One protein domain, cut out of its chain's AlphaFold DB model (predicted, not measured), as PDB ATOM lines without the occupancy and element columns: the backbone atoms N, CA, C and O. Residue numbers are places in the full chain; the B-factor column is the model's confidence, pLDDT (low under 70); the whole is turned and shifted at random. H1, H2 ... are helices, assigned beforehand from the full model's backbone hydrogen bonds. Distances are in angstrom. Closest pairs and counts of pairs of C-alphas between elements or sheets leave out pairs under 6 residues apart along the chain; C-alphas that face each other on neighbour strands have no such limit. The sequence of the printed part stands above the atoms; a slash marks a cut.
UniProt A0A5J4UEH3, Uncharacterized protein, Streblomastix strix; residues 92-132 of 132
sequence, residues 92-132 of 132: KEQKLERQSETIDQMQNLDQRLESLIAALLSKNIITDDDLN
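This is residues 92 to 132 of the 132 residues of an uncharacterized protein of Streblomastix strix (UniProt A0A5J4UEH3). One long, straight helix, H1, makes nearly the whole length of a rod; at its end the chain turns off to the side through a short link and finishes in a single small turn, H2, like a hook. Residues 92 to 116 stick out free. The printed part has 41 residues with two named helices, H1 then H2, and no named strand; the class is all helix. It is extended, with a radius of gyration of the C-alphas of 15.6 A and spans of 49 by 17 by 7 A.

H1, residues 93 to 121, runs 42.4 A from C-alpha 93 at (98.614, 202.779, 198.735) to C-alpha 121 at (133.244, 181.389, 210.763). H2, residues 128 to 131, ends with C-alpha 131 at (126.929, 184.236, 218.206).

H1 and H2 are close but not clearly touching; their closest C-alphas, those of Leu 121 and Asp 128, are 7.7 A apart. In H1 every O i to N i+4 pair is within hydrogen-bond range; H2 is too short for such a pair.

The C-alphas farthest apart, of Lys 92 and Asn 124, are 48.9 A apart. The printed part has no cut, and the link is short. The pLDDT is under 70 at residues 93 to 98 and 132.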
ATOM      1  N   LYS A  92      97.126 206.324 200.458       73.31
ATOM      2  CA  LYS A  92      96.890 205.107 201.248       73.31
ATOM      3  C   LYS A  92      97.772 203.965 200.743       73.31
ATOM      4  O   LYS A  92      98.451 203.324 201.533       73.31
ATOM      5  N   GLU A  93      97.827 203.792 199.431       69.50
ATOM      6  CA  GLU A  93      98.614 202.779 198.735       69.50
ATOM      7  C   GLU A  93     100.113 203.107 198.791       69.50
ATOM      8  O   GLU A  93     100.931 202.212 198.969       69.50
ATOM      9  N   GLN A  94     100.475 204.394 198.815       66.56
ATOM     10  CA  GLN A  94     101.861 204.842 198.987       66.56
ATOM     11  C   GLN A  94     102.493 204.455 200.333       66.56
ATOM     12  O   GLN A  94     103.717 204.408 200.452       66.56
ATOM     13  N   LYS A  95     101.688 204.239 201.381       68.62
ATOM     14  CA  LYS A  95     102.206 203.718 202.655       68.62
ATOM     15  C   LYS A  95     102.500 202.225 202.565       68.62
ATOM     16  O   LYS A  95     103.478 201.786 203.153       68.62
ATOM     17  N   LEU A  96     101.675 201.483 201.827       68.38
ATOM     18  CA  LEU A  96     101.821 200.041 201.649       68.38
ATOM     19  C   LEU A  96     103.073 199.712 200.824       68.38
ATOM     20  O   LEU A  96     103.872 198.885 201.236       68.38
ATOM     21  N   GLU A  97     103.275 200.420 199.709       68.12
ATOM     22  CA  GLU A  97     104.424 200.208 198.812       68.12
ATOM     23  C   GLU A  97     105.759 200.529 199.511       68.12
ATOM     24  O   GLU A  97     106.720 199.768 199.439       68.12
ATOM     25  N   ARG A  98     105.794 201.597 200.324       69.88
ATOM     26  CA  ARG A  98     106.968 201.910 201.156       69.88
ATOM     27  C   ARG A  98     107.249 200.854 202.224       69.88
ATOM     28  O   ARG A  98     108.406 200.616 202.561       69.88
ATOM     29  N   GLN A  99     106.208 200.237 202.780       73.75
ATOM     30  CA  GLN A  99     106.375 199.148 203.740       73.75
ATOM     31  C   GLN A  99     106.940 197.895 203.066       73.75
ATOM     32  O   GLN A  99     107.864 197.308 203.621       73.75
ATOM     33  N   SER A 100     106.462 197.524 201.872       76.50
ATOM     34  CA  SER A 100     107.027 196.387 201.133       76.50
ATOM     35  C   SER A 100     108.493 196.608 200.768       76.50
ATOM     36  O   SER A 100     109.313 195.742 201.045       76.50
ATOM     37  N   GLU A 101     108.858 197.796 200.275       79.94
ATOM     38  CA  GLU A 101     110.260 198.125 199.968       79.94
ATOM     39  C   GLU A 101     111.166 198.014 201.205       79.94
ATOM     40  O   GLU A 101     112.305 197.564 201.112       79.94
ATOM     41  N   THR A 102     110.657 198.405 202.378       83.56
ATOM     42  CA  THR A 102     111.405 198.306 203.641       83.56
ATOM     43  C   THR A 102     111.626 196.846 204.044       83.56
ATOM     44  O   THR A 102     112.716 196.492 204.488       83.56
ATOM     45  N   ILE A 103     110.616 195.987 203.870       89.25
ATOM     46  CA  ILE A 103     110.713 194.552 204.172       89.25
ATOM     47  C   ILE A 103     111.733 193.880 203.249       89.25
ATOM     48  O   ILE A 103     112.593 193.146 203.732       89.25
ATOM     49  N   ASP A 104     111.699 194.180 201.951       88.75
ATOM     50  CA  ASP A 104     112.647 193.622 200.981       88.75
ATOM     51  C   ASP A 104     114.093 194.034 201.306       88.75
ATOM     52  O   ASP A 104     115.026 193.233 201.207       88.75
ATOM     53  N   GLN A 105     114.294 195.280 201.753       90.44
ATOM     54  CA  GLN A 105     115.598 195.763 202.215       90.44
ATOM     55  C   GLN A 105     116.072 195.042 203.477       90.44
ATOM     56  O   GLN A 105     117.246 194.683 203.555       90.44
ATOM     57  N   MET A 106     115.181 194.810 204.446       92.81
ATOM     58  CA  MET A 106     115.500 194.046 205.656       92.81
ATOM     59  C   MET A 106     115.917 192.615 205.313       92.81
ATOM     60  O   MET A 106     116.983 192.183 205.730       92.81
ATOM     61  N   GLN A 107     115.165 191.928 204.451       93.56
ATOM     62  CA  GLN A 107     115.507 190.572 204.007       93.56
ATOM     63  C   GLN A 107     116.858 190.510 203.280       93.56
ATOM     64  O   GLN A 107     117.621 189.562 203.454       93.56
ATOM     65  N   ASN A 108     117.182 191.525 202.473       94.56
ATOM     66  CA  ASN A 108     118.484 191.607 201.813       94.56
ATOM     67  C   ASN A 108     119.627 191.811 202.819       94.56
ATOM     68  O   ASN A 108     120.694 191.213 202.675       94.56
ATOM     69  N   LEU A 109     119.408 192.650 203.837       94.56
ATOM     70  CA  LEU A 109     120.372 192.860 204.913       94.56
ATOM     71  C   LEU A 109     120.598 191.580 205.714       94.56
ATOM     72  O   LEU A 109     121.756 191.231 205.930       94.56
ATOM     73  N   ASP A 110     119.538 190.853 206.064       94.44
ATOM     74  CA  ASP A 110     119.642 189.572 206.768       94.44
ATOM     75  C   ASP A 110     120.468 188.570 205.953       94.44
ATOM     76  O   ASP A 110     121.445 188.020 206.449       94.44
ATOM     77  N   GLN A 111     120.189 188.416 204.654       94.75
ATOM     78  CA  GLN A 111     120.978 187.536 203.777       94.75
ATOM     79  C   GLN A 111     122.458 187.936 203.697       94.75
ATOM     80  O   GLN A 111     123.344 187.076 203.638       94.75
ATOM     81  N   ARG A 112     122.748 189.241 203.674       94.94
ATOM     82  CA  ARG A 112     124.125 189.754 203.675       94.94
ATOM     83  C   ARG A 112     124.827 189.497 205.001       94.94
ATOM     84  O   ARG A 112     126.010 189.165 204.978       94.94
ATOM     85  N   LEU A 113     124.122 189.643 206.121       94.44
ATOM     86  CA  LEU A 113     124.647 189.344 207.450       94.44
ATOM     87  C   LEU A 113     124.943 187.853 207.593       94.44
ATOM     88  O   LEU A 113     126.065 187.512 207.946       94.44
ATOM     89  N   GLU A 114     124.014 186.979 207.211       93.81
ATOM     90  CA  GLU A 114     124.220 185.523 207.203       93.81
ATOM     91  C   GLU A 114     125.436 185.125 206.356       93.81
ATOM     92  O   GLU A 114     126.307 184.364 206.782       93.81
ATOM     93  N   SER A 115     125.565 185.721 205.166       94.25
ATOM     94  CA  SER A 115     126.718 185.488 204.290       94.25
ATOM     95  C   SER A 115     128.038 185.957 204.917       94.25
ATOM     96  O   SER A 115     129.074 185.312 204.743       94.25
ATOM     97  N   LEU A 116     128.022 187.080 205.641       94.25
ATOM     98  CA  LEU A 116     129.188 187.608 206.347       94.25
ATOM     99  C   LEU A 116     129.568 186.711 207.530       94.25
ATOM    100  O   LEU A 116     130.742 186.379 207.674       94.25
ATOM    101  N   ILE A 117     128.593 186.294 208.340       92.12
ATOM    102  CA  ILE A 117     128.793 185.393 209.482       92.12
ATOM    103  C   ILE A 117     129.432 184.087 208.999       92.12
ATOM    104  O   ILE A 117     130.493 183.707 209.493       92.12
ATOM    105  N   ALA A 118     128.890 183.471 207.946       91.12
ATOM    106  CA  ALA A 118     129.464 182.267 207.344       91.12
ATOM    107  C   ALA A 118     130.912 182.478 206.848       91.12
ATOM    108  O   ALA A 118     131.788 181.625 207.029       91.12
ATOM    109  N   ALA A 119     131.202 183.633 206.243       93.06
ATOM    110  CA  ALA A 119     132.549 183.978 205.789       93.06
ATOM    111  C   ALA A 119     133.543 184.212 206.942       93.06
ATOM    112  O   ALA A 119     134.739 183.986 206.766       93.06
ATOM    113  N   LEU A 120     133.083 184.675 208.103       91.81
ATOM    114  CA  LEU A 120     133.926 184.891 209.281       91.81
ATOM    115  C   LEU A 120     134.162 183.586 210.059       91.81
ATOM    116  O   LEU A 120     135.303 183.327 210.445       91.81
ATOM    117  N   LEU A 121     133.135 182.739 210.195       90.94
ATOM    118  CA  LEU A 121     133.244 181.389 210.763       90.94
ATOM    119  C   LEU A 121     134.200 180.520 209.937       90.94
ATOM    120  O   LEU A 121     135.119 179.921 210.480       90.94
ATOM    121  N   SER A 122     134.071 180.522 208.605       92.12
ATOM    122  CA  SER A 122     134.984 179.762 207.727       92.12
ATOM    123  C   SER A 122     136.447 180.213 207.806       92.12
ATOM    124  O   SER A 122     137.350 179.438 207.493       92.12
ATOM    125  N   LYS A 123     136.701 181.456 208.230       93.56
ATOM    126  CA  LYS A 123     138.048 181.992 208.464       93.56
ATOM    127  C   LYS A 123     138.530 181.799 209.906       93.56
ATOM    128  O   LYS A 123     139.625 182.263 210.217       93.56
ATOM    129  N   ASN A 124     137.741 181.145 210.766       87.44
ATOM    130  CA  ASN A 124     137.975 181.005 212.207       87.44
ATOM    131  C   ASN A 124     138.253 182.351 212.906       87.44
ATOM    132  O   ASN A 124     139.063 182.420 213.826       87.44
ATOM    133  N   ILE A 125     137.637 183.440 212.427       88.31
ATOM    134  CA  ILE A 125     137.781 184.778 213.033       88.31
ATOM    135  C   ILE A 125     136.861 184.917 214.253       88.31
ATOM    136  O   ILE A 125     137.205 185.620 215.198       88.31
ATOM    137  N   ILE A 126     135.713 184.245 214.207       87.00
ATOM    138  CA  ILE A 126     134.705 184.133 215.267       87.00
ATOM    139  C   ILE A 126     134.352 182.655 215.442       87.00
ATOM    140  O   ILE A 126     134.558 181.866 214.512       87.00
ATOM    141  N   THR A 127     133.823 182.286 216.602       84.44
ATOM    142  CA  THR A 127     133.293 180.944 216.890       84.44
ATOM    143  C   THR A 127     131.785 180.985 217.127       84.44
ATOM    144  O   THR A 127     131.209 182.047 217.350       84.44
ATOM    145  N   ASP A 128     131.128 179.823 217.095       81.56
ATOM    146  CA  ASP A 128     129.684 179.722 217.372       81.56
ATOM    147  C   ASP A 128     129.311 180.230 218.780       81.56
ATOM    148  O   ASP A 128     128.183 180.661 219.008       81.56
ATOM    149  N   ASP A 129     130.271 180.242 219.710       82.81
ATOM    150  CA  ASP A 129     130.105 180.815 221.050       82.81
ATOM    151  C   ASP A 129     129.962 182.349 221.034       82.81
ATOM    152  O   ASP A 129     129.311 182.899 221.918       82.81
ATOM    153  N   ASP A 130     130.514 183.041 220.028       81.62
ATOM    154  CA  ASP A 130     130.410 184.504 219.880       81.62
ATOM    155  C   ASP A 130     129.044 184.952 219.320       81.62
ATOM    156  O   ASP A 130     128.736 186.147 219.296       81.62
ATOM    157  N   LEU A 131     128.240 184.006 218.825       77.06
ATOM    158  CA  LEU A 131     126.929 184.236 218.206       77.06
ATOM    159  C   LEU A 131     125.749 184.014 219.173       77.06
ATOM    160  O   LEU A 131     124.612 184.295 218.788       77.06
ATOM    161  N   ASN A 132     126.010 183.523 220.393       67.94
ATOM    162  CA  ASN A 132     125.006 183.183 221.416       67.94
ATOM    163  C   ASN A 132     124.801 184.273 222.477       67.94
ATOM    164  O   ASN A 132     125.794 184.881 222.934       67.94
TER     165      ASN A 132